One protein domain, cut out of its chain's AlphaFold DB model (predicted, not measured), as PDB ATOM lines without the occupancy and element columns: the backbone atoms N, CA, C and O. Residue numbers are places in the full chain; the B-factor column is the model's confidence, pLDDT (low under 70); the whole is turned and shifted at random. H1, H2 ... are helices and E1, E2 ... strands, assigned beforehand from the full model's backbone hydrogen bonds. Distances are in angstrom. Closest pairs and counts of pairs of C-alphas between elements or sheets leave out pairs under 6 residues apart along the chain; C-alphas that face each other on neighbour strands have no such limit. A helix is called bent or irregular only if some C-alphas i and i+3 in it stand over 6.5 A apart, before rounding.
ATOM      1  N   ARG A   2     265.611 153.338 257.598       41.81
ATOM      2  CA  ARG A   2     266.298 152.204 258.248       41.81
ATOM      3  C   ARG A   2     265.490 151.779 259.482       41.81
ATOM      4  O   ARG A   2     265.366 152.576 260.408       41.81
ATOM      5  N   LYS A   3     264.944 150.556 259.491       56.59
ATOM      6  CA  LYS A   3     264.273 149.977 260.670       56.59
ATOM      7  C   LYS A   3     265.259 149.956 261.848       56.59
ATOM      8  O   LYS A   3     266.385 149.478 261.690       56.59
ATOM      9  N   ARG A   4     264.875 150.513 263.003       67.25
ATOM     10  CA  ARG A   4     265.695 150.443 264.225       67.25
ATOM     11  C   ARG A   4     265.667 149.012 264.761       67.25
ATOM     12  O   ARG A   4     264.586 148.476 264.980       67.25
ATOM     13  N   LYS A   5     266.848 148.433 264.995       76.69
ATOM     14  CA  LYS A   5     266.990 147.168 265.728       76.69
ATOM     15  C   LYS A   5     266.784 147.421 267.219       76.69
ATOM     16  O   LYS A   5     267.450 148.291 267.783       76.69
ATOM     17  N   PHE A   6     265.881 146.667 267.834       81.69
ATOM     18  CA  PHE A   6     265.580 146.705 269.265       81.69
ATOM     19  C   PHE A   6     266.400 145.705 270.063       81.69
ATOM     20  O   PHE A   6     266.610 145.931 271.249       81.69
ATOM     21  N   PHE A   7     266.857 144.645 269.397       84.69
ATOM     22  CA  PHE A   7     267.659 143.575 269.966       84.69
ATOM     23  C   PHE A   7     268.985 143.535 269.214       84.69
ATOM     24  O   PHE A   7     269.060 143.105 268.059       84.69
ATOM     25  N   VAL A   8     270.045 144.039 269.841       80.88
ATOM     26  CA  VAL A   8     271.387 144.047 269.246       80.88
ATOM     27  C   VAL A   8     272.297 143.201 270.118       80.88
ATOM     28  O   VAL A   8     272.614 143.611 271.229       80.88
ATOM     29  N   LYS A   9     272.702 142.029 269.617       79.69
ATOM     30  CA  LYS A   9     273.675 141.176 270.305       79.69
ATOM     31  C   LYS A   9     275.035 141.876 270.318       79.69
ATOM     32  O   LYS A   9     275.546 142.266 269.264       79.69
ATOM     33  N   ASP A  10     275.580 142.050 271.509       69.31
ATOM     34  CA  ASP A  10     276.958 142.443 271.739       69.31
ATOM     35  C   ASP A  10     277.866 141.258 271.382       69.31
ATOM     36  O   ASP A  10     277.621 140.119 271.785       69.31
ATOM     37  N   LYS A  11     278.884 141.519 270.560       67.44
ATOM     38  CA  LYS A  11     279.799 140.482 270.076       67.44
ATOM     39  C   LYS A  11     280.812 140.048 271.133       67.44
ATOM     40  O   LYS A  11     281.356 138.962 270.996       67.44
ATOM     41  N   GLU A  12     281.076 140.887 272.128       56.81
ATOM     42  CA  GLU A  12     282.097 140.640 273.147       56.81
ATOM     43  C   GLU A  12     281.495 139.997 274.392       56.81
ATOM     44  O   GLU A  12     282.095 139.104 274.981       56.81
ATOM     45  N   THR A  13     280.290 140.420 274.771       62.81
ATOM     46  CA  THR A  13     279.649 139.977 276.016       62.81
ATOM     47  C   THR A  13     278.540 138.946 275.796       62.81
ATOM     48  O   THR A  13     277.978 138.439 276.757       62.81
ATOM     49  N   GLU A  14     278.187 138.656 274.539       69.00
ATOM     50  CA  GLU A  14     277.034 137.838 274.125       69.00
ATOM     51  C   GLU A  14     275.655 138.310 274.634       69.00
ATOM     52  O   GLU A  14     274.632 137.713 274.292       69.00
ATOM     53  N   HIS A  15     275.592 139.419 275.372       75.69
ATOM     54  CA  HIS A  15     274.355 140.023 275.857       75.69
ATOM     55  C   HIS A  15     273.602 140.762 274.750       75.69
ATOM     56  O   HIS A  15     274.175 141.218 273.760       75.69
ATOM     57  N   TYR A  16     272.295 140.951 274.935       78.81
ATOM     58  CA  TYR A  16     271.491 141.773 274.035       78.81
ATOM     59  C   TYR A  16     271.297 143.181 274.597       78.81
ATOM     60  O   TYR A  16     270.798 143.382 275.705       78.81
ATOM     61  N   PHE A  17     271.616 144.185 273.785       74.81
ATOM     62  CA  PHE A  17     271.110 145.533 273.979       74.81
ATOM     63  C   PHE A  17     269.619 145.552 273.648       74.81
ATOM     64  O   PHE A  17     269.225 145.229 272.525       74.81
ATOM     65  N   ILE A  18     268.824 145.972 274.630       82.00
ATOM     66  CA  ILE A  18     267.383 146.174 274.503       82.00
ATOM     67  C   ILE A  18     267.112 147.676 274.358       82.00
ATOM     68  O   ILE A  18     267.610 148.480 275.150       82.00
ATOM     69  N   GLY A  19     266.315 148.049 273.354       77.19
ATOM     70  CA  GLY A  19     265.987 149.440 273.009       77.19
ATOM     71  C   GLY A  19     265.373 150.296 274.136       77.19
ATOM     72  O   GLY A  19     265.100 149.833 275.248       77.19
ATOM     73  N   LYS A  20     265.165 151.587 273.848       77.44
ATOM     74  CA  LYS A  20     264.621 152.574 274.800       77.44
ATOM     75  C   LYS A  20     263.108 152.733 274.682       77.44
ATOM     76  O   LYS A  20     262.536 152.487 273.621       77.44
ATOM     77  N   ILE A  21     262.471 153.238 275.742       74.81
ATOM     78  CA  ILE A  21     261.034 153.571 275.753       74.81
ATOM     79  C   ILE A  21     260.694 154.529 274.602       74.81
ATOM     80  O   ILE A  21     259.713 154.324 273.894       74.81
ATOM     81  N   GLU A  22     261.530 155.544 274.374       75.88
ATOM     82  CA  GLU A  22     261.353 156.538 273.304       75.88
ATOM     83  C   GLU A  22     261.372 155.916 271.903       75.88
ATOM     84  O   GLU A  22     260.676 156.388 271.006       75.88
ATOM     85  N   ASP A  23     262.178 154.868 271.706       80.75
ATOM     86  CA  ASP A  23     262.263 154.158 270.432       80.75
ATOM     87  C   ASP A  23     260.998 153.340 270.198       80.75
ATOM     88  O   ASP A  23     260.451 153.354 269.093       80.75
ATOM     89  N   LEU A  24     260.536 152.644 271.240       83.56
ATOM     90  CA  LEU A  24     259.371 151.776 271.153       83.56
ATOM     91  C   LEU A  24     258.065 152.569 271.064       83.56
ATOM     92  O   LEU A  24     257.170 152.116 270.378       83.56
ATOM     93  N   ASN A  25     257.967 153.763 271.656       80.50
ATOM     94  CA  ASN A  25     256.769 154.612 271.558       80.50
ATOM     95  C   ASN A  25     256.505 155.172 270.149       80.50
ATOM     96  O   ASN A  25     255.460 155.775 269.914       80.50
ATOM     97  N   ARG A  26     257.438 155.015 269.205       81.94
ATOM     98  CA  ARG A  26     257.192 155.367 267.803       81.94
ATOM     99  C   ARG A  26     256.367 154.249 267.175       81.94
ATOM    100  O   ARG A  26     256.876 153.146 266.998       81.94
ATOM    101  N   SER A  27     255.119 154.535 266.814       75.69
ATOM    102  CA  SER A  27     254.151 153.537 266.328       75.69
ATOM    103  C   SER A  27     254.667 152.679 265.164       75.69
ATOM    104  O   SER A  27     254.444 151.469 265.132       75.69
ATOM    105  N   GLU A  28     255.436 153.278 264.255       82.75
ATOM    106  CA  GLU A  28     256.130 152.615 263.140       82.75
ATOM    107  C   GLU A  28     257.068 151.469 263.567       82.75
ATOM    108  O   GLU A  28     257.319 150.540 262.796       82.75
ATOM    109  N   ASN A  29     257.554 151.493 264.808       85.88
ATOM    110  CA  ASN A  29     258.460 150.492 265.353       85.88
ATOM    111  C   ASN A  29     257.747 149.317 266.038       85.88
ATOM    112  O   ASN A  29     258.383 148.282 266.238       85.88
ATOM    113  N   HIS A  30     256.453 149.428 266.371       89.38
ATOM    114  CA  HIS A  30     255.728 148.420 267.162       89.38
ATOM    115  C   HIS A  30     255.781 147.025 266.523       89.38
ATOM    116  O   HIS A  30     256.194 146.061 267.165       89.38
ATOM    117  N   LYS A  31     255.446 146.922 265.229       88.56
ATOM    118  CA  LYS A  31     255.465 145.643 264.498       88.56
ATOM    119  C   LYS A  31     256.870 145.043 264.416       88.56
ATOM    120  O   LYS A  31     257.036 143.837 264.579       88.56
ATOM    121  N   ASN A  32     257.884 145.881 264.182       89.50
ATOM    122  CA  ASN A  32     259.274 145.426 264.111       89.50
ATOM    123  C   ASN A  32     259.762 144.910 265.470       89.50
ATOM    124  O   ASN A  32     260.405 143.870 265.531       89.50
ATOM    125  N   PHE A  33     259.410 145.600 266.557       92.00
ATOM    126  CA  PHE A  33     259.731 145.167 267.913       92.00
ATOM    127  C   PHE A  33     259.107 143.807 268.250       92.00
ATOM    128  O   PHE A  33     259.812 142.932 268.740       92.00
ATOM    129  N   ILE A  34     257.817 143.608 267.957       91.88
ATOM    130  CA  ILE A  34     257.119 142.336 268.219       91.88
ATOM    131  C   ILE A  34     257.769 141.194 267.429       91.88
ATOM    132  O   ILE A  34     258.021 140.125 267.984       91.88
ATOM    133  N   PHE A  35     258.090 141.436 266.154       91.69
ATOM    134  CA  PHE A  35     258.797 140.475 265.311       91.69
ATOM    135  C   PHE A  35     260.177 140.108 265.877       91.69
ATOM    136  O   PHE A  35     260.471 138.926 266.052       91.69
ATOM    137  N   GLU A  36     261.012 141.099 266.205       92.38
ATOM    138  CA  GLU A  36     262.345 140.851 266.765       92.38
ATOM    139  C   GLU A  36     262.282 140.167 268.139       92.38
ATOM    140  O   GLU A  36     263.115 139.309 268.425       92.38
ATOM    141  N   LEU A  37     261.279 140.484 268.965       94.12
ATOM    142  CA  LEU A  37     261.076 139.842 270.262       94.12
ATOM    143  C   LEU A  37     260.686 138.366 270.117       94.12
ATOM    144  O   LEU A  37     261.241 137.521 270.816       94.12
ATOM    145  N   ASN A  38     259.753 138.038 269.218       93.94
ATOM    146  CA  ASN A  38     259.390 136.644 268.950       93.94
ATOM    147  C   ASN A  38     260.606 135.856 268.458       93.94
ATOM    148  O   ASN A  38     260.899 134.793 268.999       93.94
ATOM    149  N   LYS A  39     261.367 136.431 267.521       92.75
ATOM    150  CA  LYS A  39     262.616 135.848 267.031       92.75
ATOM    151  C   LYS A  39     263.615 135.603 268.168       92.75
ATOM    152  O   LYS A  39     264.132 134.500 268.302       92.75
ATOM    153  N   PHE A  40     263.830 136.593 269.039       92.94
ATOM    154  CA  PHE A  40     264.694 136.455 270.214       92.94
ATOM    155  C   PHE A  40     264.250 135.301 271.130       92.94
ATOM    156  O   PHE A  40     265.085 134.499 271.537       92.94
ATOM    157  N   ILE A  41     262.946 135.178 271.407       94.06
ATOM    158  CA  ILE A  41     262.365 134.108 272.240       94.06
ATOM    159  C   ILE A  41     262.458 132.723 271.577       94.06
ATOM    160  O   ILE A  41     262.469 131.692 272.257       94.06
ATOM    161  N   GLU A  42     262.449 132.663 270.252       92.62
ATOM    162  CA  GLU A  42     262.534 131.416 269.494       92.62
ATOM    163  C   GLU A  42     263.960 130.896 269.378       92.62
ATOM    164  O   GLU A  42     264.174 129.707 269.600       92.62
ATOM    165  N   GLU A  43     264.913 131.783 269.109       91.38
ATOM    166  CA  GLU A  43     266.297 131.428 268.791       91.38
ATOM    167  C   GLU A  43     267.200 131.247 270.021       91.38
ATOM    168  O   GLU A  43     268.291 130.698 269.888       91.38
ATOM    169  N   ASN A  44     266.779 131.693 271.210       89.62
ATOM    170  CA  ASN A  44     267.630 131.707 272.405       89.62
ATOM    171  C   ASN A  44     267.105 130.818 273.540       89.62
ATOM    172  O   ASN A  44     265.900 130.759 273.801       89.62
ATOM    173  N   ASP A  45     268.030 130.210 274.293       89.56
ATOM    174  CA  ASP A  45     267.723 129.681 275.625       89.56
ATOM    175  C   ASP A  45     267.561 130.847 276.606       89.56
ATOM    176  O   ASP A  45     268.526 131.486 277.028       89.56
ATOM    177  N   LEU A  46     266.308 131.124 276.967       90.50
ATOM    178  CA  LEU A  46     265.928 132.256 277.807       90.50
ATOM    179  C   LEU A  46     266.580 132.257 279.196       90.50
ATOM    180  O   LEU A  46     266.644 133.308 279.830       90.50
ATOM    181  N   ASN A  47     267.077 131.118 279.678       85.19
ATOM    182  CA  ASN A  47     267.681 131.032 281.009       85.19
ATOM    183  C   ASN A  47     268.979 131.837 281.130       85.19
ATOM    184  O   ASN A  47     269.310 132.288 282.223       85.19
ATOM    185  N   ASN A  48     269.656 132.089 280.010       85.88
ATOM    186  CA  ASN A  48     270.899 132.858 279.980       85.88
ATOM    187  C   ASN A  48     270.668 134.379 279.949       85.88
ATOM    188  O   ASN A  48     271.624 135.145 280.016       85.88
ATOM    189  N   TYR A  49     269.412 134.830 279.858       87.81
ATOM    190  CA  TYR A  49     269.069 136.221 279.542       87.81
ATOM    191  C   TYR A  49     268.110 136.853 280.556       87.81
ATOM    192  O   TYR A  49     267.227 137.635 280.195       87.81
ATOM    193  N   LYS A  50     268.247 136.501 281.841       85.38
ATOM    194  CA  LYS A  50     267.384 136.997 282.927       85.38
ATOM    195  C   LYS A  50     267.212 138.522 282.894       85.38
ATOM    196  O   LYS A  50     266.085 139.018 282.891       85.38
ATOM    197  N   GLU A  51     268.318 139.260 282.842       80.31
ATOM    198  CA  GLU A  51     268.325 140.728 282.883       80.31
ATOM    199  C   GLU A  51     267.659 141.344 281.647       80.31
ATOM    200  O   GLU A  51     266.869 142.286 281.748       80.31
ATOM    201  N   GLU A  52     267.929 140.793 280.464       85.94
ATOM    202  CA  GLU A  52     267.314 141.209 279.206       85.94
ATOM    203  C   GLU A  52     265.805 140.956 279.228       85.94
ATOM    204  O   GLU A  52     265.033 141.816 278.808       85.94
ATOM    205  N   LEU A  53     265.363 139.822 279.776       87.31
ATOM    206  CA  LEU A  53     263.947 139.484 279.912       87.31
ATOM    207  C   LEU A  53     263.224 140.431 280.870       87.31
ATOM    208  O   LEU A  53     262.159 140.949 280.523       87.31
ATOM    209  N   LEU A  54     263.806 140.729 282.036       82.56
ATOM    210  CA  LEU A  54     263.263 141.730 282.962       82.56
ATOM    211  C   LEU A  54     263.191 143.116 282.306       82.56
ATOM    212  O   LEU A  54     262.177 143.814 282.417       82.56
ATOM    213  N   ARG A  55     264.223 143.488 281.541       82.56
ATOM    214  CA  ARG A  55     264.264 144.733 280.768       82.56
ATOM    215  C   ARG A  55     263.183 144.784 279.686       82.56
ATOM    216  O   ARG A  55     262.537 145.821 279.554       82.56
ATOM    217  N   ILE A  56     262.951 143.701 278.945       89.06
ATOM    218  CA  ILE A  56     261.891 143.595 277.928       89.06
ATOM    219  C   ILE A  56     260.513 143.767 278.573       89.06
ATOM    220  O   ILE A  56     259.704 144.553 278.082       89.06
ATOM    221  N   ILE A  57     260.248 143.085 279.696       88.56
ATOM    222  CA  ILE A  57     258.982 143.208 280.438       88.56
ATOM    223  C   ILE A  57     258.753 144.663 280.846       88.56
ATOM    224  O   ILE A  57     257.669 145.210 280.633       88.56
ATOM    225  N   PHE A  58     259.781 145.307 281.401       82.88
ATOM    226  CA  PHE A  58     259.710 146.711 281.781       82.88
ATOM    227  C   PHE A  58     259.483 147.630 280.569       82.88
ATOM    228  O   PHE A  58     258.619 148.505 280.626       82.88
ATOM    229  N   LEU A  59     260.199 147.410 279.464       84.31
ATOM    230  CA  LEU A  59     260.068 148.206 278.245       84.31
ATOM    231  C   LEU A  59     258.645 148.121 277.669       84.31
ATOM    232  O   LEU A  59     258.061 149.142 277.304       84.31
ATOM    233  N   ILE A  60     258.051 146.926 277.648       90.50
ATOM    234  CA  ILE A  60     256.659 146.725 277.220       90.50
ATOM    235  C   ILE A  60     255.690 147.430 278.177       90.50
ATOM    236  O   ILE A  60     254.740 148.064 277.727       90.50
ATOM    237  N   LYS A  61     255.930 147.352 279.494       86.19
ATOM    238  CA  LYS A  61     255.076 147.973 280.520       86.19
ATOM    239  C   LYS A  61     255.048 149.496 280.397       86.19
ATOM    240  O   LYS A  61     253.990 150.109 280.496       86.19
ATOM    241  N   ALA A  62     256.218 150.104 280.227       71.81
ATOM    242  CA  ALA A  62     256.383 151.553 280.263       71.81
ATOM    243  C   ALA A  62     256.133 152.239 278.909       71.81
ATOM    244  O   ALA A  62     255.979 153.460 278.868       71.81
ATOM    245  N   SER A  63     256.080 151.489 277.808       83.50
ATOM    246  CA  SER A  63     255.811 152.031 276.470       83.50
ATOM    247  C   SER A  63     254.321 152.067 276.126       83.50
ATOM    248  O   SER A  63     253.476 151.512 276.826       83.50
ATOM    249  N   ASP A  64     253.984 152.756 275.043       83.81
ATOM    250  CA  ASP A  64     252.635 152.864 274.478       83.81
ATOM    251  C   ASP A  64     252.299 151.674 273.548       83.81
ATOM    252  O   ASP A  64     251.231 151.637 272.942       83.81
ATOM    253  N   VAL A  65     253.179 150.662 273.460       88.88
ATOM    254  CA  VAL A  65     253.030 149.511 272.549       88.88
ATOM    255  C   VAL A  65     251.816 148.634 272.870       88.88
ATOM    256  O   VAL A  65     251.222 148.070 271.955       88.88
ATOM    257  N   LEU A  66     251.456 148.500 274.152       89.94
ATOM    258  CA  LEU A  66     250.371 147.623 274.613       89.94
ATOM    259  C   LEU A  66     249.203 148.396 275.219       89.94
ATOM    260  O   LEU A  66     248.052 148.087 274.934       89.94
ATOM    261  N   ILE A  67     249.493 149.353 276.097       83.56
ATOM    262  CA  ILE A  67     248.500 150.260 276.673       83.56
ATOM    263  C   ILE A  67     249.073 151.661 276.551       83.56
ATOM    264  O   ILE A  67     250.165 151.884 277.064       83.56
ATOM    265  N   ASP A  68     248.388 152.598 275.910       77.94
ATOM    266  CA  ASP A  68     248.851 153.989 275.834       77.94
ATOM    267  C   ASP A  68     248.514 154.797 277.104       77.94
ATOM    268  O   ASP A  68     247.973 154.281 278.083       77.94
ATOM    269  N   CYS A  69     248.869 156.083 277.127       62.56
ATOM    270  CA  CYS A  69     248.581 156.967 278.262       62.56
ATOM    271  C   CYS A  69     247.082 157.257 278.494       62.56
ATOM    272  O   CYS A  69     246.714 157.688 279.588       62.56
ATOM    273  N   ASN A  70     246.216 156.967 277.519       61.00
ATOM    274  CA  ASN A  70     244.760 157.041 277.664       61.00
ATOM    275  C   ASN A  70     244.166 155.738 278.211       61.00
ATOM    276  O   ASN A  70     242.986 155.675 278.563       61.00
ATOM    277  N   GLY A  71     244.991 154.696 278.332       64.94
ATOM    278  CA  GLY A  71     244.557 153.374 278.739       64.94
ATOM    279  C   GLY A  71     243.893 152.592 277.607       64.94
ATOM    280  O   GLY A  71     243.125 151.665 277.894       64.94
ATOM    281  N   ASP A  72     244.155 152.951 276.351       76.94
ATOM    282  CA  ASP A  72     243.710 152.196 275.187       76.94
ATOM    283  C   ASP A  72     244.670 151.054 274.880       76.94
ATOM    284  O   ASP A  72     245.886 151.180 275.004       76.94
ATOM    285  N   PHE A  73     244.090 149.908 274.524       84.12
ATOM    286  CA  PHE A  73     244.826 148.679 274.271       84.12
ATOM    287  C   PHE A  73     245.245 148.603 272.806       84.12
ATOM    288  O   PHE A  73     244.398 148.633 271.915       84.12
ATOM    289  N   HIS A  74     246.536 148.395 272.582       84.62
ATOM    290  CA  HIS A  74     247.174 148.256 271.278       84.62
ATOM    291  C   HIS A  74     247.895 146.910 271.191       84.62
ATOM    292  O   HIS A  74     248.207 146.306 272.214       84.62
ATOM    293  N   ASN A  75     248.144 146.420 269.971       87.06
ATOM    294  CA  ASN A  75     248.954 145.221 269.697       87.06
ATOM    295  C   ASN A  75     248.701 144.048 270.668       87.06
ATOM    296  O   ASN A  75     249.625 143.503 271.272       87.06
ATOM    297  N   ILE A  76     247.433 143.654 270.839       85.38
ATOM    298  CA  ILE A  76     247.002 142.628 271.813       85.38
ATOM    299  C   ILE A  76     247.741 141.290 271.613       85.38
ATOM    300  O   ILE A  76     247.915 140.525 272.565       85.38
ATOM    301  N   GLU A  77     248.236 141.030 270.401       84.50
ATOM    302  CA  GLU A  77     249.118 139.907 270.070       84.50
ATOM    303  C   GLU A  77     250.374 139.816 270.954       84.50
ATOM    304  O   GLU A  77     250.825 138.712 271.256       84.50
ATOM    305  N   LEU A  78     250.877 140.936 271.485       91.12
ATOM    306  CA  LEU A  78     252.017 140.966 272.402       91.12
ATOM    307  C   LEU A  78     251.736 140.203 273.709       91.12
ATOM    308  O   LEU A  78     252.655 139.683 274.342       91.12
ATOM    309  N   LEU A  79     250.463 140.040 274.097       91.69
ATOM    310  CA  LEU A  79     250.087 139.165 275.212       91.69
ATOM    311  C   LEU A  79     250.384 137.691 274.916       91.69
ATOM    312  O   LEU A  79     250.664 136.931 275.845       91.69
ATOM    313  N   ASN A  80     250.330 137.264 273.652       91.88
ATOM    314  CA  ASN A  80     250.711 135.909 273.256       91.88
ATOM    315  C   ASN A  80     252.229 135.739 273.319       91.88
ATOM    316  O   ASN A  80     252.688 134.746 273.881       91.88
ATOM    317  N   THR A  81     252.992 136.737 272.872       93.75
ATOM    318  CA  THR A  81     254.453 136.774 273.026       93.75
ATOM    319  C   THR A  81     254.876 136.706 274.496       93.75
ATOM    320  O   THR A  81     255.708 135.879 274.858       93.75
ATOM    321  N   LEU A  82     254.242 137.476 275.391       94.00
ATOM    322  CA  LEU A  82     254.505 137.404 276.838       94.00
ATOM    323  C   LEU A  82     254.176 136.020 277.425       94.00
ATOM    324  O   LEU A  82     254.909 135.514 278.276       94.00
ATOM    325  N   ARG A  83     253.094 135.374 276.972       94.50
ATOM    326  CA  ARG A  83     252.751 134.002 277.392       94.50
ATOM    327  C   ARG A  83     253.751 132.972 276.873       94.50
ATOM    328  O   ARG A  83     254.054 132.035 277.606       94.50
ATOM    329  N   LEU A  84     254.250 133.134 275.648       93.94
ATOM    330  CA  LEU A  84     255.303 132.291 275.084       93.94
ATOM    331  C   LEU A  84     256.595 132.437 275.897       93.94
ATOM    332  O   LEU A  84     257.143 131.434 276.348       93.94
ATOM    333  N   MET A  85     257.008 133.677 276.174       94.25
ATOM    334  CA  MET A  85     258.160 133.997 277.022       94.25
ATOM    335  C   MET A  85     258.036 133.354 278.408       94.25
ATOM    336  O   MET A  85     258.962 132.693 278.865       94.25
ATOM    337  N   ARG A  86     256.857 133.445 279.045       94.62
ATOM    338  CA  ARG A  86     256.571 132.793 280.336       94.62
ATOM    339  C   ARG A  86     256.721 131.271 280.284       94.62
ATOM    340  O   ARG A  86     257.186 130.690 281.252       94.62
ATOM    341  N   ARG A  87     256.277 130.613 279.205       93.94
ATOM    342  CA  ARG A  87     256.380 129.146 279.066       93.94
ATOM    343  C   ARG A  87     257.826 128.678 278.902       93.94
ATOM    344  O   ARG A  87     258.133 127.568 279.315       93.94
ATOM    345  N   LYS A  88     258.669 129.496 278.267       94.12
ATOM    346  CA  LYS A  88     260.065 129.159 277.966       94.12
ATOM    347  C   LYS A  88     261.051 129.565 279.067       94.12
ATOM    348  O   LYS A  88     262.066 128.897 279.228       94.12
ATOM    349  N   ALA A  89     260.778 130.637 279.809       91.75
ATOM    350  CA  ALA A  89     261.630 131.072 280.914       91.75
ATOM    351  C   ALA A  89     261.561 130.082 282.092       91.75
ATOM    352  O   ALA A  89     260.470 129.636 282.443       91.75
ATOM    353  N   LYS A  90     262.703 129.779 282.728       91.06
ATOM    354  CA  LYS A  90     262.755 129.021 283.996       91.06
ATOM    355  C   LYS A  90     263.088 129.893 285.208       91.06
ATOM    356  O   LYS A  90     262.810 129.485 286.331       91.06
ATOM    357  N   ASP A  91     263.651 131.084 284.994       92.69
ATOM    358  CA  ASP A  91     263.963 132.010 286.085       92.69
ATOM    359  C   ASP A  91     262.684 132.473 286.804       92.69
ATOM    360  O   ASP A  91     261.738 132.985 286.192       92.69
ATOM    361  N   ILE A  92     262.656 132.286 288.124       88.56
ATOM    362  CA  ILE A  92     261.457 132.508 288.936       88.56
ATOM    363  C   ILE A  92     261.063 133.987 289.010       88.56
ATOM    364  O   ILE A  92     259.877 134.308 289.084       88.56
ATOM    365  N   GLU A  93     262.032 134.898 288.954       84.62
ATOM    366  CA  GLU A  93     261.803 136.339 289.014       84.62
ATOM    367  C   GLU A  93     261.201 136.848 287.704       84.62
ATOM    368  O   GLU A  93     260.219 137.599 287.719       84.62
ATOM    369  N   VAL A  94     261.712 136.364 286.566       86.38
ATOM    370  CA  VAL A  94     261.137 136.623 285.238       86.38
ATOM    371  C   VAL A  94     259.704 136.097 285.171       86.38
ATOM    372  O   VAL A  94     258.788 136.838 284.802       86.38
ATOM    373  N   ILE A  95     259.472 134.847 285.585       91.06
ATOM    374  CA  ILE A  95     258.134 134.237 285.596       91.06
ATOM    375  C   ILE A  95     257.168 135.055 286.463       91.06
ATOM    376  O   ILE A  95     256.055 135.369 286.024       91.06
ATOM    377  N   ASN A  96     257.578 135.429 287.676       85.25
ATOM    378  CA  ASN A  96     256.761 136.222 288.596       85.25
ATOM    379  C   ASN A  96     256.449 137.614 288.036       85.25
ATOM    380  O   ASN A  96     255.313 138.083 288.157       85.25
ATOM    381  N   SER A  97     257.416 138.240 287.369       85.06
ATOM    382  CA  SER A  97     257.243 139.538 286.716       85.06
ATOM    383  C   SER A  97     256.216 139.467 285.584       85.06
ATOM    384  O   SER A  97     255.300 140.290 285.537       85.06
ATOM    385  N   ILE A  98     256.282 138.441 284.724       91.00
ATOM    386  CA  ILE A  98     255.292 138.238 283.652       91.00
ATOM    387  C   ILE A  98     253.908 137.928 284.231       91.00
ATOM    388  O   ILE A  98     252.909 138.481 283.772       91.00
ATOM    389  N   ASN A  99     253.819 137.065 285.247       90.81
ATOM    390  CA  ASN A  99     252.541 136.724 285.877       90.81
ATOM    391  C   ASN A  99     251.873 137.959 286.494       90.81
ATOM    392  O   ASN A  99     250.671 138.162 286.307       90.81
ATOM    393  N   THR A 100     252.653 138.795 287.182       84.50
ATOM    394  CA  THR A 100     252.181 140.060 287.760       84.50
ATOM    395  C   THR A 100     251.703 141.004 286.663       84.50
ATOM    396  O   THR A 100     250.574 141.483 286.726       84.50
ATOM    397  N   PHE A 101     252.497 141.180 285.603       88.00
ATOM    398  CA  PHE A 101     252.123 141.986 284.442       88.00
ATOM    399  C   PHE A 101     250.783 141.524 283.854       88.00
ATOM    400  O   PHE A 101     249.866 142.322 283.670       88.00
ATOM    401  N   LEU A 102     250.634 140.228 283.563       92.06
ATOM    402  CA  LEU A 102     249.414 139.676 282.966       92.06
ATOM    403  C   LEU A 102     248.197 139.820 283.895       92.06
ATOM    404  O   LEU A 102     247.082 140.057 283.418       92.06
ATOM    405  N   ALA A 103     248.393 139.684 285.209       85.94
ATOM    406  CA  ALA A 103     247.348 139.899 286.205       85.94
ATOM    407  C   ALA A 103     246.904 141.370 286.258       85.94
ATOM    408  O   ALA A 103     245.696 141.634 286.231       85.94
ATOM    409  N   ASP A 104     247.855 142.307 286.253       81.69
ATOM    410  CA  ASP A 104     247.587 143.745 286.207       81.69
ATOM    411  C   ASP A 104     246.809 144.108 284.937       81.69
ATOM    412  O   ASP A 104     245.748 144.717 285.024       81.69
ATOM    413  N   ILE A 105     247.262 143.655 283.762       89.06
ATOM    414  CA  ILE A 105     246.581 143.867 282.473       89.06
ATOM    415  C   ILE A 105     245.136 143.377 282.516       89.06
ATOM    416  O   ILE A 105     244.220 144.065 282.061       89.06
ATOM    417  N   LYS A 106     244.906 142.181 283.067       87.12
ATOM    418  CA  LYS A 106     243.558 141.620 283.199       87.12
ATOM    419  C   LYS A 106     242.677 142.517 284.066       87.12
ATOM    420  O   LYS A 106     241.495 142.691 283.760       87.12
ATOM    421  N   LEU A 107     243.235 143.081 285.134       77.81
ATOM    422  CA  LEU A 107     242.523 143.992 286.017       77.81
ATOM    423  C   LEU A 107     242.282 145.352 285.349       77.81
ATOM    424  O   LEU A 107     241.143 145.808 285.373       77.81
ATOM    425  N   ILE A 108     243.275 145.940 284.676       76.31
ATOM    426  CA  ILE A 108     243.142 147.184 283.894       76.31
ATOM    427  C   ILE A 108     242.069 147.025 282.825       76.31
ATOM    428  O   ILE A 108     241.165 147.845 282.750       76.31
ATOM    429  N   ASN A 109     242.084 145.932 282.060       82.75
ATOM    430  CA  ASN A 109     241.064 145.658 281.049       82.75
ATOM    431  C   ASN A 109     239.670 145.511 281.681       82.75
ATOM    432  O   ASN A 109     238.680 145.997 281.146       82.75
ATOM    433  N   LYS A 110     239.567 144.885 282.861       75.44
ATOM    434  CA  LYS A 110     238.297 144.792 283.594       75.44
ATOM    435  C   LYS A 110     237.797 146.159 284.073       75.44
ATOM    436  O   LYS A 110     236.591 146.388 284.050       75.44
ATOM    437  N   ILE A 111     238.693 147.041 284.518       68.69
ATOM    438  CA  ILE A 111     238.371 148.429 284.881       68.69
ATOM    439  C   ILE A 111     237.915 149.177 283.627       68.69
ATOM    440  O   ILE A 111     236.809 149.706 283.604       68.69
ATOM    441  N   SER A 112     238.711 149.108 282.559       72.12
ATOM    442  CA  SER A 112     238.437 149.700 281.252       72.12
ATOM    443  C   SER A 112     237.062 149.289 280.734       72.12
ATOM    444  O   SER A 112     236.227 150.143 280.509       72.12
ATOM    445  N   LYS A 113     236.738 147.990 280.679       69.00
ATOM    446  CA  LYS A 113     235.424 147.477 280.242       69.00
ATOM    447  C   LYS A 113     234.244 147.864 281.130       69.00
ATOM    448  O   LYS A 113     233.111 147.720 280.698       69.00
ATOM    449  N   ARG A 114     234.468 148.292 282.372       61.12
ATOM    450  CA  ARG A 114     233.396 148.793 283.248       61.12
ATOM    451  C   ARG A 114     233.163 150.286 283.071       61.12
ATOM    452  O   ARG A 114     232.039 150.738 283.244       61.12
ATOM    453  N   LEU A 115     234.212 151.021 282.716       54.50
ATOM    454  CA  LEU A 115     234.162 152.460 282.483       54.50
ATOM    455  C   LEU A 115     233.857 152.787 281.017       54.50
ATOM    456  O   LEU A 115     233.193 153.776 280.742       54.50
ATOM    457  N   LYS A 116     234.250 151.924 280.072       47.59
ATOM    458  CA  LYS A 116     234.089 152.139 278.631       47.59
ATOM    459  C   LYS A 116     232.645 152.087 278.098       47.59
ATOM    460  O   LYS A 116     232.303 152.897 277.241       47.59
ATOM    461  N   PRO A 117     231.740 151.240 278.623       42.00
ATOM    462  CA  PRO A 117     230.312 151.334 278.315       42.00
ATOM    463  C   PRO A 117     229.703 152.655 278.804       42.00
ATOM    464  O   PRO A 117     228.683 153.088 278.285       42.00
ATOM    465  N   GLN A 118     230.349 153.321 279.772       43.06
ATOM    466  CA  GLN A 118     229.999 154.672 280.207       43.06
ATOM    467  C   GLN A 118     230.742 155.752 279.392       43.06
ATOM    468  O   GLN A 118     230.246 156.872 279.339       43.06
ATOM    469  N   THR A 119     231.854 155.437 278.697       39.72
ATOM    470  CA  THR A 119     232.557 156.359 277.770       39.72
ATOM    471  C   THR A 119     231.915 156.517 276.399       39.72
ATOM    472  O   THR A 119     232.191 157.519 275.746       39.72
ATOM    473  N   LEU A 120     230.988 155.643 275.986       38.31
ATOM    474  CA  LEU A 120     230.107 155.936 274.837       38.31
ATOM    475  C   LEU A 120     229.246 157.198 275.063       38.31
ATOM    476  O   LEU A 120     228.705 157.751 274.115       38.31
ATOM    477  N   ASN A 121     229.199 157.704 276.301       41.47
ATOM    478  CA  ASN A 121     228.541 158.949 276.690       41.47
ATOM    479  C   ASN A 121     229.504 160.164 276.804       41.47
ATOM    480  O   ASN A 121     229.067 161.263 277.128       41.47
ATOM    481  N   TYR A 122     230.819 160.005 276.574       37.16
ATOM    482  CA  TYR A 122     231.818 161.053 276.876       37.16
ATOM    483  C   TYR A 122     232.105 162.005 275.712       37.16
ATOM    484  O   TYR A 122     232.320 163.193 275.936       37.16
ATOM    485  N   ILE A 123     232.011 161.534 274.472       37.09
ATOM    486  CA  ILE A 123     232.061 162.405 273.285       37.09
ATOM    487  C   ILE A 123     230.866 163.378 273.267       37.09
ATOM    488  O   ILE A 123     230.994 164.523 272.845       37.09
ATOM    489  N   HIS A 124     229.719 162.979 273.822       40.88
ATOM    490  CA  HIS A 124     228.541 163.845 273.918       40.88
ATOM    491  C   HIS A 124     228.685 164.942 275.003       40.88
ATOM    492  O   HIS A 124     228.099 166.015 274.884       40.88
ATOM    493  N   ILE A 125     229.532 164.723 276.021       39.28
ATOM    494  CA  ILE A 125     229.936 165.737 277.019       39.28
ATOM    495  C   ILE A 125     230.955 166.718 276.422       39.28
ATOM    496  O   ILE A 125     230.874 167.913 276.700       39.28
ATOM    497  N   ILE A 126     231.849 166.244 275.546       39.56
ATOM    498  CA  ILE A 126     232.766 167.101 274.773       39.56
ATOM    499  C   ILE A 126     231.969 168.105 273.909       39.56
ATOM    500  O   ILE A 126     232.294 169.291 273.913       39.56
ATOM    501  N   ASN A 127     230.841 167.702 273.301       38.19
ATOM    502  CA  ASN A 127     229.924 168.621 272.595       38.19
ATOM    503  C   ASN A 127     229.180 169.612 273.516       38.19
ATOM    504  O   ASN A 127     228.836 170.706 273.079       38.19
ATOM    505  N   LYS A 128     228.973 169.290 274.799       38.09
ATOM    506  CA  LYS A 128     228.385 170.227 275.774       38.09
ATOM    507  C   LYS A 128     229.405 171.231 276.329       38.09
ATOM    508  O   LYS A 128     229.030 172.350 276.660       38.09
ATOM    509  N   MET A 129     230.685 170.856 276.414       36.75
ATOM    510  CA  MET A 129     231.767 171.772 276.807       36.75
ATOM    511  C   MET A 129     232.117 172.755 275.688       36.75
ATOM    512  O   MET A 129     232.295 173.933 275.975       36.75
ATOM    513  N   ASN A 130     232.109 172.320 274.425       36.56
ATOM    514  CA  ASN A 130     232.262 173.227 273.283       36.56
ATOM    515  C   ASN A 130     231.137 174.281 273.220       36.56
ATOM    516  O   ASN A 130     231.405 175.425 272.880       36.56
ATOM    517  N   TYR A 131     229.910 173.941 273.632       37.06
ATOM    518  CA  TYR A 131     228.793 174.892 273.713       37.06
ATOM    519  C   TYR A 131     228.963 175.942 274.841       37.06
ATOM    520  O   TYR A 131     228.642 177.104 274.638       37.06
ATOM    521  N   TYR A 132     229.542 175.580 275.999       35.59
ATOM    522  CA  TYR A 132     229.856 176.525 277.098       35.59
ATOM    523  C   TYR A 132     231.059 177.431 276.795       35.59
ATOM    524  O   TYR A 132     231.131 178.561 277.269       35.59
ATOM    525  N   ILE A 133     232.017 176.916 276.022       40.62
ATOM    526  CA  ILE A 133     233.159 177.688 275.527       40.62
ATOM    527  C   ILE A 133     232.666 178.761 274.539       40.62
ATOM    528  O   ILE A 133     233.141 179.886 274.613       40.62
ATOM    529  N   TYR A 134     231.668 178.460 273.698       36.56
ATOM    530  CA  TYR A 134     231.014 179.437 272.812       36.56
ATOM    531  C   TYR A 134     230.215 180.524 273.567       36.56
ATOM    532  O   TYR A 134     230.346 181.696 273.240       36.56
ATOM    533  N   ASP A 135     229.471 180.164 274.617       39.47
ATOM    534  CA  ASP A 135     228.659 181.102 275.431       39.47
ATOM    535  C   ASP A 135     229.518 182.067 276.290       39.47
ATOM    536  O   ASP A 135     229.129 183.190 276.599       39.47
ATOM    537  N   GLN A 136     230.736 181.655 276.665       37.81
ATOM    538  CA  GLN A 136     231.702 182.506 277.384       37.81
ATOM    539  C   GLN A 136     232.542 183.386 276.444       37.81
ATOM    540  O   GLN A 136     232.989 184.454 276.856       37.81
ATOM    541  N   LEU A 137     232.750 182.963 275.191       40.34
ATOM    542  CA  LEU A 137     233.377 183.788 274.153       40.34
ATOM    543  C   LEU A 137     232.481 184.982 273.769       40.34
ATOM    544  O   LEU A 137     233.006 186.073 273.578       40.34
ATOM    545  N   GLU A 138     231.149 184.837 273.801       41.00
ATOM    546  CA  GLU A 138     230.203 185.967 273.670       41.00
ATOM    547  C   GLU A 138     230.318 186.996 274.817       41.00
ATOM    548  O   GLU A 138     230.093 188.186 274.606       41.00
ATOM    549  N   GLN A 139     230.735 186.586 276.023       40.59
ATOM    550  CA  GLN A 139     231.011 187.516 277.136       40.59
ATOM    551  C   GLN A 139     232.381 188.204 277.011       40.59
ATOM    552  O   GLN A 139     232.596 189.280 277.571       40.59
ATOM    553  N   ILE A 140     233.316 187.596 276.274       39.00
ATOM    554  CA  ILE A 140     234.619 188.185 275.943       39.00
ATOM    555  C   ILE A 140     234.447 189.279 274.877       39.00
ATOM    556  O   ILE A 140     235.039 190.345 275.044       39.00
ATOM    557  N   ASP A 141     233.548 189.099 273.901       39.78
ATOM    558  CA  ASP A 141     233.095 190.163 272.977       39.78
ATOM    559  C   ASP A 141     232.471 191.366 273.724       39.78
ATOM    560  O   ASP A 141     232.534 192.512 273.265       39.78
ATOM    561  N   GLU A 142     231.894 191.136 274.909       41.41
ATOM    562  CA  GLU A 142     231.344 192.189 275.772       41.41
ATOM    563  C   GLU A 142     232.432 192.903 276.610       41.41
ATOM    564  O   GLU A 142     232.322 194.101 276.890       41.41
ATOM    565  N   SER A 199     235.766 158.582 287.377       48.78
ATOM    566  CA  SER A 199     236.075 159.467 286.248       48.78
ATOM    567  C   SER A 199     237.125 158.841 285.321       48.78
ATOM    568  O   SER A 199     238.028 158.134 285.775       48.78
ATOM    569  N   PHE A 200     237.040 159.122 284.017       49.78
ATOM    570  CA  PHE A 200     238.049 158.725 283.021       49.78
ATOM    571  C   PHE A 200     239.476 159.158 283.423       49.78
ATOM    572  O   PHE A 200     240.426 158.393 283.271       49.78
ATOM    573  N   GLN A 201     239.603 160.317 284.073       48.53
ATOM    574  CA  GLN A 201     240.852 160.823 284.649       48.53
ATOM    575  C   GLN A 201     241.445 159.888 285.719       48.53
ATOM    576  O   GLN A 201     242.634 159.584 285.688       48.53
ATOM    577  N   SER A 202     240.613 159.336 286.614       50.16
ATOM    578  CA  SER A 202     241.070 158.368 287.626       50.16
ATOM    579  C   SER A 202     241.603 157.080 286.983       50.16
ATOM    580  O   SER A 202     242.528 156.453 287.494       50.16
ATOM    581  N   TYR A 203     241.031 156.664 285.848       56.69
ATOM    582  CA  TYR A 203     241.521 155.517 285.082       56.69
ATOM    583  C   TYR A 203     242.875 155.804 284.419       56.69
ATOM    584  O   TYR A 203     243.788 154.987 284.546       56.69
ATOM    585  N   GLN A 204     243.037 156.973 283.794       55.53
ATOM    586  CA  GLN A 204     244.320 157.414 283.231       55.53
ATOM    587  C   GLN A 204     245.411 157.502 284.309       55.53
ATOM    588  O   GLN A 204     246.540 157.066 284.089       55.53
ATOM    589  N   GLU A 205     245.084 157.978 285.510       52.69
ATOM    590  CA  GLU A 205     246.012 158.001 286.645       52.69
ATOM    591  C   GLU A 205     246.424 156.597 287.101       52.69
ATOM    592  O   GLU A 205     247.606 156.362 287.361       52.69
ATOM    593  N   ILE A 206     245.491 155.638 287.157       58.09
ATOM    594  CA  ILE A 206     245.800 154.230 287.454       58.09
ATOM    595  C   ILE A 206     246.759 153.661 286.400       58.09
ATOM    596  O   ILE A 206     247.747 153.021 286.764       58.09
ATOM    597  N   VAL A 207     246.494 153.915 285.115       58.84
ATOM    598  CA  VAL A 207     247.342 153.467 284.000       58.84
ATOM    599  C   VAL A 207     248.730 154.093 284.099       58.84
ATOM    600  O   VAL A 207     249.720 153.367 284.095       58.84
ATOM    601  N   ASN A 208     248.832 155.406 284.294       57.03
ATOM    602  CA  ASN A 208     250.116 156.097 284.431       57.03
ATOM    603  C   ASN A 208     250.910 155.613 285.655       57.03
ATOM    604  O   ASN A 208     252.121 155.391 285.560       57.03
ATOM    605  N   CYS A 209     250.232 155.376 286.783       56.56
ATOM    606  CA  CYS A 209     250.849 154.809 287.982       56.56
ATOM    607  C   CYS A 209     251.365 153.382 287.745       56.56
ATOM    608  O   CYS A 209     252.432 152.996 288.220       56.56
ATOM    609  N   TRP A 210     250.614 152.572 287.007       69.12
ATOM    610  CA  TRP A 210     251.050 151.232 286.645       69.12
ATOM    611  C   TRP A 210     252.262 151.282 285.710       69.12
ATOM    612  O   TRP A 210     253.282 150.679 286.032       69.12
ATOM    613  N   LYS A 211     252.199 152.046 284.613       70.50
ATOM    614  CA  LYS A 211     253.239 152.097 283.568       70.50
ATOM    615  C   LYS A 211     254.582 152.623 284.067       70.50
ATOM    616  O   LYS A 211     255.612 151.975 283.900       70.50
ATOM    617  N   TYR A 212     254.581 153.813 284.655       55.94
ATOM    618  CA  TYR A 212     255.808 154.599 284.835       55.94
ATOM    619  C   TYR A 212     256.334 154.574 286.269       55.94
ATOM    620  O   TYR A 212     257.536 154.646 286.513       55.94
ATOM    621  N   ALA A 213     255.410 154.393 287.200       51.00
ATOM    622  CA  ALA A 213     255.637 154.252 288.627       51.00
ATOM    623  C   ALA A 213     255.819 152.779 289.053       51.00
ATOM    624  O   ALA A 213     256.018 152.458 290.223       51.00
ATOM    625  N   ASN A 214     255.739 151.863 288.077       52.91
ATOM    626  CA  ASN A 214     255.825 150.416 288.247       52.91
ATOM    627  C   ASN A 214     254.894 149.867 289.347       52.91
ATOM    628  O   ASN A 214     255.201 148.855 289.976       52.91
ATOM    629  N   ALA A 215     253.752 150.517 289.587       56.19
ATOM    630  CA  ALA A 215     252.808 150.060 290.595       56.19
ATOM    631  C   ALA A 215     252.227 148.689 290.216       56.19
ATOM    632  O   ALA A 215     252.072 148.377 289.029       56.19
ATOM    633  N   SER A 216     251.888 147.888 291.226       61.50
ATOM    634  CA  SER A 216     251.046 146.703 291.053       61.50
ATOM    635  C   SER A 216     249.591 147.064 291.313       61.50
ATOM    636  O   SER A 216     249.284 147.933 292.139       61.50
ATOM    637  N   ILE A 217     248.671 146.412 290.608       61.62
ATOM    638  CA  ILE A 217     247.243 146.641 290.785       61.62
ATOM    639  C   ILE A 217     246.639 145.364 291.350       61.62
ATOM    640  O   ILE A 217     246.572 144.321 290.706       61.62
ATOM    641  N   THR A 218     246.144 145.453 292.578       67.00
ATOM    642  CA  THR A 218     245.486 144.329 293.240       67.00
ATOM    643  C   THR A 218     244.039 144.664 293.548       67.00
ATOM    644  O   THR A 218     243.647 145.821 293.707       67.00
ATOM    645  N   ARG A 219     243.208 143.625 293.624       59.28
ATOM    646  CA  ARG A 219     241.831 143.749 294.098       59.28
ATOM    647  C   ARG A 219     241.750 143.139 295.480       59.28
ATOM    648  O   ARG A 219     241.940 141.934 295.640       59.28
ATOM    649  N   ASN A 220     241.420 143.956 296.469       53.66
ATOM    650  CA  ASN A 220     241.130 143.452 297.795       53.66
ATOM    651  C   ASN A 220     239.815 142.655 297.733       53.66
ATOM    652  O   ASN A 220     238.765 143.197 297.387       53.66
ATOM    653  N   ARG A 221     239.883 141.349 298.022       50.91
ATOM    654  CA  ARG A 221     238.736 140.433 297.898       50.91
ATOM    655  C   ARG A 221     237.613 140.754 298.888       50.91
ATOM    656  O   ARG A 221     236.451 140.624 298.521       50.91
ATOM    657  N   LEU A 222     237.960 141.212 300.091       46.12
ATOM    658  CA  LEU A 222     237.016 141.498 301.175       46.12
ATOM    659  C   LEU A 222     236.313 142.840 300.971       46.12
ATOM    660  O   LEU A 222     235.092 142.931 301.017       46.12
ATOM    661  N   SER A 223     237.082 143.887 300.678       45.19
ATOM    662  CA  SER A 223     236.538 145.239 300.521       45.19
ATOM    663  C   SER A 223     236.075 145.541 299.092       45.19
ATOM    664  O   SER A 223     235.496 146.597 298.838       45.19
ATOM    665  N   ARG A 224     236.329 144.617 298.150       51.56
ATOM    666  CA  ARG A 224     236.113 144.764 296.702       51.56
ATOM    667  C   ARG A 224     236.900 145.908 296.047       51.56
ATOM    668  O   ARG A 224     236.737 146.157 294.855       51.56
ATOM    669  N   LYS A 225     237.785 146.565 296.797       51.81
ATOM    670  CA  LYS A 225     238.471 147.793 296.394       51.81
ATOM    671  C   LYS A 225     239.665 147.519 295.493       51.81
ATOM    672  O   LYS A 225     240.341 146.497 295.646       51.81
ATOM    673  N   ILE A 226     239.925 148.439 294.571       53.09
ATOM    674  CA  ILE A 226     241.146 148.431 293.762       53.09
ATOM    675  C   ILE A 226     242.229 149.122 294.576       53.09
ATOM    676  O   ILE A 226     242.019 150.226 295.078       53.09
ATOM    677  N   VAL A 227     243.357 148.438 294.726       55.00
ATOM    678  CA  VAL A 227     244.544 148.924 295.414       55.00
ATOM    679  C   VAL A 227     245.651 149.056 294.384       55.00
ATOM    680  O   VAL A 227     246.109 148.057 293.831       55.00
ATOM    681  N   VAL A 228     246.073 150.294 294.128       52.16
ATOM    682  CA  VAL A 228     247.253 150.577 293.304       52.16
ATOM    683  C   VAL A 228     248.439 150.759 294.232       52.16
ATOM    684  O   VAL A 228     248.578 151.799 294.887       52.16
ATOM    685  N   ASN A 229     249.266 149.726 294.307       49.59
ATOM    686  CA  ASN A 229     250.348 149.622 295.260       49.59
ATOM    687  C   ASN A 229     251.677 150.005 294.598       49.59
ATOM    688  O   ASN A 229     252.304 149.208 293.900       49.59
ATOM    689  N   GLY A 230     252.084 151.258 294.790       46.22
ATOM    690  CA  GLY A 230     253.323 151.821 294.251       46.22
ATOM    691  C   GLY A 230     254.508 151.574 295.179       46.22
ATOM    692  O   GLY A 230     255.133 152.532 295.609       46.22
TER     693      GLY A 230
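AT A GLANCE: This is residues 2 to 142 and 199 to 230 of the 640 residues of an uncharacterized protein of Limosilactobacillus balticus (UniProt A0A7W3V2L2). One long helix, H5, runs through the body, with H3 and H4 packed on its first part and H7 folded back along its later part; beyond its end H6 sticks out as a long arm with residues 123 to 142. H2 packs on H4, the small hairpin E1 and E2 sits by H2 and H3, and the hairpin E3 and E4 packs on H5 and H7 with its tip, residues 220 to 225, sticking out. The printed part has 173 residues, mostly helix, in the order E1 E2 H1 H2 H3 H4 H5 H6 H7 E3 E4, with two antiparallel two-stranded sheets. It is loose and flat, with a radius of gyration of the C-alphas of 20.2 A and spans of 72 by 50 by 24 A.

HOW THE PARTS SIT: Look first at the hairpin of E3, residues 216 to 219, and E4, residues 226 to 229: they are antiparallel, with N 218 and O 227 2.9 A apart, within hydrogen-bond range. Its closest C-alphas to the hub H5, residues 92 to 119, are Ile 217 and Asp 104, 5.4 A apart. H7, residues 200 to 211, touches H5 at residues 108 to 119 alone, at a shallow tilt of 10 degrees, opposite ways; the closest C-alphas, Phe 200 and Leu 115, are 7.4 A apart. H3, residues 50 to 62, touches H5 at a shallow tilt of 11 degrees, the same way, closest at C-alphas Leu 54 and Val 94, 6.0 A. H4, residues 78 to 88, makes a helical hairpin with H5, closest at C-alphas Arg 86 and Ile 95, 5.7 A. H2, residues 27 to 43, touches H4 at a shallow tilt of 17 degrees, closest at C-alphas Ile 41 and Met 85, 6.4 A. H1, residues 21 to 24, only just touches H3, with 3 pairs of C-alphas within 8 A, closest at Ile 21 and Leu 59, 6.0 A. In the hairpin of E1, residues 7 to 9, and E2, residues 16 to 18, N 17 and O 8 are 2.8 A apart, within hydrogen-bond range. H6, residues 122 to 142, and H5 meet only through their link. Every O i to N i+4 pair is within hydrogen-bond range in H3, H4 and H7, against 11 of 13 in H2, 22 of 24 in H5 and 16 of 17 in H6; H1 is too short for one.

IN THESE COORDINATES: Find C-alpha 92 at (261.457, 132.508, 288.936); from there H5 runs 39.1 A, with a kink of 28 degrees near residue 113. H6 runs 31.2 A to C-alpha 142 at (231.344, 192.189, 275.772). H2 measures 25.3 A and is irregular, with C-alphas 28 and 31 7.1 A apart.

THE WHOLE: The C-alphas farthest apart, Glu 12 and Glu 142, are 72.4 A apart. Residues 143 to 198 are not printed, and C-alphas 142 and 199 stand 34.7 A apart across the cut. The link from H3 to H4, residues 63 to 77, is long. Mean pLDDT of the printed part is 70.9; it is under 70 in 73 residues, among them 113 to 142 and 212 to 230.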